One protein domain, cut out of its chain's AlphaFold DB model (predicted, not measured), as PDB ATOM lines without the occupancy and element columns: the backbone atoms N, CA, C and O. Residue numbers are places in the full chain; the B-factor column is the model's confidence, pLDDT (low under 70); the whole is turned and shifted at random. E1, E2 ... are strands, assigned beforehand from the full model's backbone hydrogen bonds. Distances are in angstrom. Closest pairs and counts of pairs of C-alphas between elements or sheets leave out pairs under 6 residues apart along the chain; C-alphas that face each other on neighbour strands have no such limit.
ATOM      1  N   ILE A  78      -0.785 -39.416 -48.347       98.12
ATOM      2  CA  ILE A  78       0.651 -39.383 -48.637       98.12
ATOM      3  C   ILE A  78       1.350 -40.042 -47.446       98.12
ATOM      4  O   ILE A  78       1.362 -39.480 -46.353       98.12
ATOM      5  N   LEU A  79       1.908 -41.234 -47.639       97.69
ATOM      6  CA  LEU A  79       2.611 -41.968 -46.587       97.69
ATOM      7  C   LEU A  79       4.119 -41.859 -46.807       97.69
ATOM      8  O   LEU A  79       4.615 -42.264 -47.855       97.69
ATOM      9  N   VAL A  80       4.839 -41.325 -45.823       96.44
ATOM     10  CA  VAL A  80       6.300 -41.194 -45.865       96.44
ATOM     11  C   VAL A  80       6.917 -42.279 -44.993       96.44
ATOM     12  O   VAL A  80       6.672 -42.329 -43.789       96.44
ATOM     13  N   LEU A  81       7.682 -43.169 -45.616       95.12
ATOM     14  CA  LEU A  81       8.347 -44.293 -44.970       95.12
ATOM     15  C   LEU A  81       9.850 -44.024 -44.908       95.12
ATOM     16  O   LEU A  81      10.458 -43.644 -45.907       95.12
ATOM     17  N   GLY A  82      10.450 -44.244 -43.742       92.31
ATOM     18  CA  GLY A  82      11.905 -44.236 -43.612       92.31
ATOM     19  C   GLY A  82      12.556 -45.414 -44.339       92.31
ATOM     20  O   GLY A  82      11.898 -46.396 -44.693       92.31
ATOM     21  N   LYS A  83      13.872 -45.330 -44.534       83.06
ATOM     22  CA  LYS A  83      14.651 -46.378 -45.199       83.06
ATOM     23  C   LYS A  83      14.595 -47.711 -44.443       83.06
ATOM     24  O   LYS A  83      14.675 -47.757 -43.216       83.06
ATOM     25  N   SER A  84      14.541 -48.808 -45.194       77.75
ATOM     26  CA  SER A  84      14.397 -50.169 -44.662       77.75
ATOM     27  C   SER A  84      15.566 -50.662 -43.796       77.75
ATOM     28  O   SER A  84      15.406 -51.643 -43.080       77.75
ATOM     29  N   ASP A  85      16.743 -50.034 -43.871       83.69
ATOM     30  CA  ASP A  85      17.935 -50.385 -43.084       83.69
ATOM     31  C   ASP A  85      18.156 -49.476 -41.858       83.69
ATOM     32  O   ASP A  85      19.155 -49.636 -41.152       83.69
ATOM     33  N   GLN A  86      17.240 -48.541 -41.566       83.62
ATOM     34  CA  GLN A  86      17.317 -47.727 -40.351       83.62
ATOM     35  C   GLN A  86      17.091 -48.589 -39.107       83.62
ATOM     36  O   GLN A  86      16.046 -49.206 -38.926       83.62
ATOM     37  N   THR A  87      18.072 -48.594 -38.204       86.06
ATOM     38  CA  THR A  87      18.031 -49.379 -36.955       86.06
ATOM     39  C   THR A  87      17.643 -48.554 -35.730       86.06
ATOM     40  O   THR A  87      17.473 -49.102 -34.642       86.06
ATOM     41  N   LYS A  88      17.509 -47.231 -35.881       89.44
ATOM     42  CA  LYS A  88      17.135 -46.303 -34.808       89.44
ATOM     43  C   LYS A  88      15.687 -45.864 -34.969       89.44
ATOM     44  O   LYS A  88      15.242 -45.589 -36.075       89.44
ATOM     45  N   THR A  89      14.984 -45.698 -33.853       86.69
ATOM     46  CA  THR A  89      13.628 -45.121 -33.837       86.69
ATOM     47  C   THR A  89      13.641 -43.598 -34.011       86.69
ATOM     48  O   THR A  89      12.679 -43.014 -34.502       86.69
ATOM     49  N   VAL A  90      14.737 -42.943 -33.613       92.12
ATOM     50  CA  VAL A  90      14.923 -41.490 -33.721       92.12
ATOM     51  C   VAL A  90      16.085 -41.213 -34.670       92.12
ATOM     52  O   VAL A  90      17.229 -41.585 -34.398       92.12
ATOM     53  N   TYR A  91      15.763 -40.590 -35.796       91.44
ATOM     54  CA  TYR A  91      16.662 -40.207 -36.881       91.44
ATOM     55  C   TYR A  91      16.042 -39.012 -37.621       91.44
ATOM     56  O   TYR A  91      15.001 -38.501 -37.206       91.44
ATOM     57  N   ASP A  92      16.673 -38.544 -38.695       92.19
ATOM     58  CA  ASP A  92      16.059 -37.537 -39.559       92.19
ATOM     59  C   ASP A  92      14.948 -38.175 -40.408       92.19
ATOM     60  O   ASP A  92      15.213 -38.838 -41.408       92.19
ATOM     61  N   TYR A  93      13.693 -37.968 -40.004       93.56
ATOM     62  CA  TYR A  93      12.513 -38.520 -40.675       93.56
ATOM     63  C   TYR A  93      12.297 -38.003 -42.107       93.56
ATOM     64  O   TYR A  93      11.443 -38.536 -42.813       93.56
ATOM     65  N   SER A  94      13.037 -36.976 -42.540       93.75
ATOM     66  CA  SER A  94      12.989 -36.428 -43.903       93.75
ATOM     67  C   SER A  94      14.090 -36.963 -44.823       93.75
ATOM     68  O   SER A  94      14.061 -36.709 -46.031       93.75
ATOM     69  N   GLN A  95      15.063 -37.682 -44.262       93.06
ATOM     70  CA  GLN A  95      16.218 -38.189 -44.983       93.06
ATOM     71  C   GLN A  95      15.980 -39.621 -45.474       93.06
ATOM     72  O   GLN A  95      15.559 -40.490 -44.713       93.06
ATOM     73  N   ASP A  96      16.337 -39.879 -46.732       93.44
ATOM     74  CA  ASP A  96      16.340 -41.213 -47.339       93.44
ATOM     75  C   ASP A  96      14.973 -41.932 -47.263       93.44
ATOM     76  O   ASP A  96      14.855 -43.031 -46.717       93.44
ATOM     77  N   VAL A  97      13.919 -41.291 -47.779       94.69
ATOM     78  CA  VAL A  97      12.528 -41.746 -47.607       94.69
ATOM     79  C   VAL A  97      11.886 -42.318 -48.872       94.69
ATOM     80  O   VAL A  97      12.154 -41.888 -49.993       94.69
ATOM     81  N   GLU A  98      10.941 -43.233 -48.684       95.38
ATOM     82  CA  GLU A  98       9.984 -43.645 -49.708       95.38
ATOM     83  C   GLU A  98       8.646 -42.931 -49.469       95.38
ATOM     84  O   GLU A  98       8.014 -43.103 -48.426       95.38
ATOM     85  N   VAL A  99       8.181 -42.153 -50.447       96.75
ATOM     86  CA  VAL A  99       6.859 -41.519 -50.403       96.75
ATOM     87  C   VAL A  99       5.873 -42.333 -51.233       96.75
ATOM     88  O   VAL A  99       6.010 -42.445 -52.450       96.75
ATOM     89  N   ARG A 100       4.834 -42.867 -50.593       97.44
ATOM     90  CA  ARG A 100       3.752 -43.605 -51.252       97.44
ATOM     91  C   ARG A 100       2.487 -42.758 -51.326       97.44
ATOM     92  O   ARG A 100       2.002 -42.255 -50.315       97.44
ATOM     93  N   LEU A 101       1.954 -42.605 -52.533       97.62
ATOM     94  CA  LEU A 101       0.735 -41.859 -52.830       97.62
ATOM     95  C   LEU A 101      -0.420 -42.843 -53.003       97.62
ATOM     96  O   LEU A 101      -0.548 -43.442 -54.069       97.62
ATOM     97  N   TYR A 102      -1.249 -42.996 -51.973       98.12
ATOM     98  CA  TYR A 102      -2.388 -43.912 -51.977       98.12
ATOM     99  C   TYR A 102      -3.632 -43.204 -52.485       98.12
ATOM    100  O   TYR A 102      -4.247 -42.414 -51.761       98.12
ATOM    101  N   ASN A 103      -4.021 -43.499 -53.728       96.06
ATOM    102  CA  ASN A 103      -5.261 -42.975 -54.311       96.06
ATOM    103  C   ASN A 103      -5.416 -41.440 -54.158       96.06
ATOM    104  O   ASN A 103      -6.522 -40.941 -53.933       96.06
ATOM    105  N   THR A 104      -4.309 -40.693 -54.218       96.31
ATOM    106  CA  THR A 104      -4.297 -39.258 -53.910       96.31
ATOM    107  C   THR A 104      -4.974 -38.422 -54.983       96.31
ATOM    108  O   THR A 104      -4.851 -38.677 -56.181       96.31
ATOM    109  N   ILE A 105      -5.674 -37.383 -54.532       95.00
ATOM    110  CA  ILE A 105      -6.218 -36.334 -55.393       95.00
ATOM    111  C   ILE A 105      -5.548 -34.998 -55.070       95.00
ATOM    112  O   ILE A 105      -4.792 -34.873 -54.103       95.00
ATOM    113  N   LYS A 106      -5.827 -33.986 -55.895       95.50
ATOM    114  CA  LYS A 106      -5.398 -32.605 -55.655       95.50
ATOM    115  C   LYS A 106      -5.676 -32.198 -54.204       95.50
ATOM    116  O   LYS A 106      -6.806 -32.317 -53.730       95.50
ATOM    117  N   GLY A 107      -4.661 -31.646 -53.544       95.06
ATOM    118  CA  GLY A 107      -4.758 -31.131 -52.180       95.06
ATOM    119  C   GLY A 107      -4.543 -32.173 -51.082       95.06
ATOM    120  O   GLY A 107      -4.648 -31.815 -49.910       95.06
ATOM    121  N   ALA A 108      -4.228 -33.433 -51.419       96.88
ATOM    122  CA  ALA A 108      -3.712 -34.394 -50.441       96.88
ATOM    123  C   ALA A 108      -2.470 -33.812 -49.758       96.88
ATOM    124  O   ALA A 108      -1.616 -33.253 -50.448       96.88
ATOM    125  N   LYS A 109      -2.364 -33.942 -48.432       96.94
ATOM    126  CA  LYS A 109      -1.285 -33.344 -47.634       96.94
ATOM    127  C   LYS A 109      -0.700 -34.332 -46.638       96.94
ATOM    128  O   LYS A 109      -1.438 -35.106 -46.039       96.94
ATOM    129  N   ALA A 110       0.605 -34.240 -46.411       96.62
ATOM    130  CA  ALA A 110       1.278 -34.862 -45.276       96.62
ATOM    131  C   ALA A 110       2.141 -33.830 -44.553       96.62
ATOM    132  O   ALA A 110       3.010 -33.206 -45.161       96.62
ATOM    133  N   ARG A 111       1.892 -33.662 -43.252       95.94
ATOM    134  CA  ARG A 111       2.713 -32.833 -42.366       95.94
ATOM    135  C   ARG A 111       3.950 -33.620 -41.953       95.94
ATOM    136  O   ARG A 111       3.823 -34.737 -41.457       95.94
ATOM    137  N   LEU A 112       5.123 -33.025 -42.133       95.69
ATOM    138  CA  LEU A 112       6.397 -33.603 -41.728       95.69
ATOM    139  C   LEU A 112       6.924 -32.895 -40.488       95.69
ATOM    140  O   LEU A 112       6.893 -31.665 -40.394       95.69
ATOM    141  N   VAL A 113       7.448 -33.697 -39.567       95.50
ATOM    142  CA  VAL A 113       8.096 -33.244 -38.338       95.50
ATOM    143  C   VAL A 113       9.514 -33.797 -38.270       95.50
ATOM    144  O   VAL A 113       9.798 -34.855 -38.832       95.50
ATOM    145  N   ASN A 114      10.404 -33.094 -37.578       93.94
ATOM    146  CA  ASN A 114      11.725 -33.619 -37.248       93.94
ATOM    147  C   ASN A 114      11.667 -34.571 -36.032       93.94
ATOM    148  O   ASN A 114      10.609 -34.814 -35.448       93.94
ATOM    149  N   SER A 115      12.829 -35.076 -35.619       92.19
ATOM    150  CA  SER A 115      13.001 -35.952 -34.450       92.19
ATOM    151  C   SER A 115      12.573 -35.341 -33.108       92.19
ATOM    152  O   SER A 115      12.404 -36.075 -32.137       92.19
ATOM    153  N   GLU A 116      12.390 -34.023 -33.038       94.25
ATOM    154  CA  GLU A 116      11.915 -33.296 -31.854       94.25
ATOM    155  C   GLU A 116      10.403 -33.013 -31.912       94.25
ATOM    156  O   GLU A 116       9.845 -32.411 -30.997       94.25
ATOM    157  N   GLY A 117       9.722 -33.440 -32.982       93.44
ATOM    158  CA  GLY A 117       8.299 -33.177 -33.203       93.44
ATOM    159  C   GLY A 117       7.998 -31.768 -33.726       93.44
ATOM    160  O   GLY A 117       6.833 -31.370 -33.750       93.44
ATOM    161  N   ILE A 118       9.018 -31.013 -34.146       96.06
ATOM    162  CA  ILE A 118       8.867 -29.676 -34.731       96.06
ATOM    163  C   ILE A 118       8.492 -29.811 -36.206       96.06
ATOM    164  O   ILE A 118       9.128 -30.563 -36.944       96.06
ATOM    165  N   ASP A 119       7.489 -29.046 -36.637       96.44
ATOM    166  CA  ASP A 119       7.064 -28.974 -38.034       96.44
ATOM    167  C   ASP A 119       8.178 -28.454 -38.946       96.44
ATOM    168  O   ASP A 119       8.700 -27.355 -38.750       96.44
ATOM    169  N   ILE A 120       8.501 -29.234 -39.979       95.81
ATOM    170  CA  ILE A 120       9.512 -28.884 -40.991       95.81
ATOM    171  C   ILE A 120       8.909 -28.616 -42.370       95.81
ATOM    172  O   ILE A 120       9.582 -28.079 -43.248       95.81
ATOM    173  N   GLY A 121       7.633 -28.952 -42.566       95.50
ATOM    174  CA  GLY A 121       6.894 -28.591 -43.767       95.50
ATOM    175  C   GLY A 121       5.752 -29.544 -44.091       95.50
ATOM    176  O   GLY A 121       5.381 -30.411 -43.298       95.50
ATOM    177  N   ILE A 122       5.172 -29.347 -45.271       96.38
ATOM    178  CA  ILE A 122       4.040 -30.122 -45.772       96.38
ATOM    179  C   ILE A 122       4.374 -30.584 -47.185       96.38
ATOM    180  O   ILE A 122       4.793 -29.782 -48.015       96.38
ATOM    181  N   LEU A 123       4.163 -31.868 -47.454       96.62
ATOM    182  CA  LEU A 123       4.090 -32.390 -48.812       96.62
ATOM    183  C   LEU A 123       2.653 -32.275 -49.306       96.62
ATOM    184  O   LEU A 123       1.731 -32.621 -48.567       96.62
ATOM    185  N   GLU A 124       2.457 -31.833 -50.545       97.06
ATOM    186  CA  GLU A 124       1.128 -31.661 -51.136       97.06
ATOM    187  C   GLU A 124       1.061 -32.226 -52.557       97.06
ATOM    188  O   GLU A 124       2.023 -32.135 -53.320       97.06
ATOM    189  N   VAL A 125      -0.081 -32.807 -52.930       96.94
ATOM    190  CA  VAL A 125      -0.357 -33.234 -54.310       96.94
ATOM    191  C   VAL A 125      -1.001 -32.099 -55.103       96.94
ATOM    192  O   VAL A 125      -1.997 -31.510 -54.681       96.94
ATOM    193  N   ASP A 126      -0.446 -31.812 -56.276       93.81
ATOM    194  CA  ASP A 126      -0.884 -30.733 -57.153       93.81
ATOM    195  C   ASP A 126      -2.025 -31.092 -58.115       93.81
ATOM    196  O   ASP A 126      -2.589 -32.186 -58.086       93.81
ATOM    197  N   ASP A 127      -2.366 -30.131 -58.979       90.69
ATOM    198  CA  ASP A 127      -3.404 -30.255 -60.005       90.69
ATOM    199  C   ASP A 127      -3.134 -31.374 -61.024       90.69
ATOM    200  O   ASP A 127      -4.073 -31.895 -61.620       90.69
ATOM    201  N   GLU A 128      -1.871 -31.761 -61.220       88.00
ATOM    202  CA  GLU A 128      -1.462 -32.840 -62.124       88.00
ATOM    203  C   GLU A 128      -1.342 -34.193 -61.398       88.00
ATOM    204  O   GLU A 128      -0.930 -35.196 -61.992       88.00
ATOM    205  N   GLY A 129      -1.674 -34.249 -60.104       86.88
ATOM    206  CA  GLY A 129      -1.517 -35.449 -59.289       86.88
ATOM    207  C   GLY A 129      -0.047 -35.794 -59.022       86.88
ATOM    208  O   GLY A 129       0.297 -36.979 -58.909       86.88
ATOM    209  N   LYS A 130       0.835 -34.787 -58.997       90.44
ATOM    210  CA  LYS A 130       2.261 -34.902 -58.669       90.44
ATOM    211  C   LYS A 130       2.546 -34.289 -57.303       90.44
ATOM    212  O   LYS A 130       1.871 -33.368 -56.858       90.44
ATOM    213  N   LEU A 131       3.568 -34.816 -56.636       93.00
ATOM    214  CA  LEU A 131       4.005 -34.339 -55.327       93.00
ATOM    215  C   LEU A 131       4.792 -33.026 -55.471       93.00
ATOM    216  O   LEU A 131       5.772 -32.985 -56.214       93.00
ATOM    217  N   LYS A 132       4.402 -31.977 -54.747       92.25
ATOM    218  CA  LYS A 132       5.128 -30.706 -54.615       92.25
ATOM    219  C   LYS A 132       5.976 -30.673 -53.342       92.25
ATOM    220  O   LYS A 132       5.923 -31.583 -52.521       92.25
ATOM    221  N   ASP A 133       6.804 -29.633 -53.232       84.56
ATOM    222  CA  ASP A 133       7.609 -29.317 -52.041       84.56
ATOM    223  C   ASP A 133       8.591 -30.414 -51.599       84.56
ATOM    224  O   ASP A 133       9.032 -30.486 -50.456       84.56
ATOM    225  N   GLN A 134       9.063 -31.196 -52.572       87.69
ATOM    226  CA  GLN A 134      10.063 -32.257 -52.395       87.69
ATOM    227  C   GLN A 134      11.421 -31.746 -51.874       87.69
ATOM    228  O   GLN A 134      12.256 -32.543 -51.470       87.69
ATOM    229  N   LYS A 135      11.650 -30.422 -51.842       88.81
ATOM    230  CA  LYS A 135      12.870 -29.799 -51.288       88.81
ATOM    231  C   LYS A 135      13.047 -30.039 -49.784       88.81
ATOM    232  O   LYS A 135      14.145 -29.837 -49.282       88.81
ATOM    233  N   ILE A 136      11.971 -30.409 -49.086       91.56
ATOM    234  CA  ILE A 136      11.998 -30.777 -47.664       91.56
ATOM    235  C   ILE A 136      12.667 -32.149 -47.478       91.56
ATOM    236  O   ILE A 136      13.228 -32.416 -46.423       91.56
ATOM    237  N   LEU A 137      12.625 -33.009 -48.500       94.31
ATOM    238  CA  LEU A 137      13.222 -34.340 -48.464       94.31
ATOM    239  C   LEU A 137      14.714 -34.259 -48.783       94.31
ATOM    240  O   LEU A 137      15.128 -33.590 -49.735       94.31
ATOM    241  N   THR A 138      15.523 -34.970 -48.004       92.94
ATOM    242  CA  THR A 138      16.981 -34.989 -48.152       92.94
ATOM    243  C   THR A 138      17.493 -36.401 -48.448       92.94
ATOM    244  O   THR A 138      16.782 -37.393 -48.284       92.94
ATOM    245  N   GLY A 139      18.729 -36.508 -48.940       92.25
ATOM    246  CA  GLY A 139      19.313 -37.797 -49.322       92.25
ATOM    247  C   GLY A 139      18.655 -38.415 -50.562       92.25
ATOM    248  O   GLY A 139      18.312 -37.710 -51.513       92.25
ATOM    249  N   SER A 140      18.525 -39.740 -50.567       91.38
ATOM    250  CA  SER A 140      17.921 -40.526 -51.643       91.38
ATOM    251  C   SER A 140      16.449 -40.797 -51.358       91.38
ATOM    252  O   SER A 140      16.130 -41.643 -50.528       91.38
ATOM    253  N   TRP A 141      15.548 -40.156 -52.093       93.25
ATOM    254  CA  TRP A 141      14.110 -40.376 -51.951       93.25
ATOM    255  C   TRP A 141      13.455 -40.788 -53.269       93.25
ATOM    256  O   TRP A 141      13.941 -40.479 -54.357       93.25
ATOM    257  N   GLU A 142      12.325 -41.484 -53.163       94.31
ATOM    258  CA  GLU A 142      11.501 -41.874 -54.308       94.31
ATOM    259  C   GLU A 142      10.012 -41.656 -54.031       94.31
ATOM    260  O   GLU A 142       9.570 -41.635 -52.883       94.31
ATOM    261  N   VAL A 143       9.232 -41.503 -55.103       95.25
ATOM    262  CA  VAL A 143       7.776 -41.352 -55.029       95.25
ATOM    263  C   VAL A 143       7.121 -42.485 -55.808       95.25
ATOM    264  O   VAL A 143       7.342 -42.617 -57.013       95.25
ATOM    265  N   LYS A 144       6.272 -43.273 -55.144       94.75
ATOM    266  CA  LYS A 144       5.484 -44.346 -55.759       94.75
ATOM    267  C   LYS A 144       3.998 -44.037 -55.682       94.75
ATOM    268  O   LYS A 144       3.495 -43.614 -54.645       94.75
ATOM    269  N   LYS A 145       3.289 -44.266 -56.786       94.06
ATOM    270  CA  LYS A 145       1.823 -44.272 -56.805       94.06
ATOM    271  C   LYS A 145       1.353 -45.686 -56.500       94.06
ATOM    272  O   LYS A 145       1.860 -46.620 -57.120       94.06
ATOM    273  N   VAL A 146       0.430 -45.805 -55.551       91.81
ATOM    274  CA  VAL A 146      -0.152 -47.071 -55.096       91.81
ATOM    275  C   VAL A 146      -1.657 -47.040 -55.307       91.81
ATOM    276  O   VAL A 146      -2.292 -46.022 -54.935       91.81
TER     277      VAL A 146
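Overview. This is residues 78 to 146 of the 146 residues of an uncharacterized protein of Monilinia laxa (UniProt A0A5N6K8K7). There is little regular structure: two small sheets, the three-stranded E1-E2-E5 and the hairpin E3-E4, meet near the beginning of E1, and long loops, residues 82 to 97 and 126 to 141, join strands. The printed part has 69 residues, with 25 in five named strands, E1 to E5 in chain order, and no named helix: all strand. The first sheet, order E1, E2, E5, is mixed; the second is antiparallel. The whole is compact, radius of gyration of the C-alphas 11.9 A, spanning 35 by 23 by 17 A.

Arrangement. E1, residues 78 to 81, and E2, residues 98 to 102, form an antiparallel hairpin at 151 degrees, with N 79 and O 100 2.9 A apart. E3, residues 109 to 113, and E4, residues 119 to 125, form another at 159 degrees; N 110 and O 123 are 2.9 A apart. E5, residues 142 to 145, is parallel to E2 at 16 degrees; N 101 and O 144 are 2.8 A apart. The closest C-alphas of E1 and E3, Ile 78 and Ala 110, are 5.7 A apart. E3 and E5 are apart.

Along the chain. E1 begins at C-alpha 78 (0.651, -39.383, -48.637) and measures 9.8 A, E2 12.6 A, E3 13.2 A, E4 18.4 A and E5 10.3 A, ending at C-alpha 145 (1.823, -44.272, -56.805).

Size, cuts and confidence. The C-alphas farthest apart, Thr 87 and Asp 127, are 36.8 A apart. The printed part has no cut. The links E1 to E2 and E4 to E5 are long. No printed residue is under 70 in pLDDT.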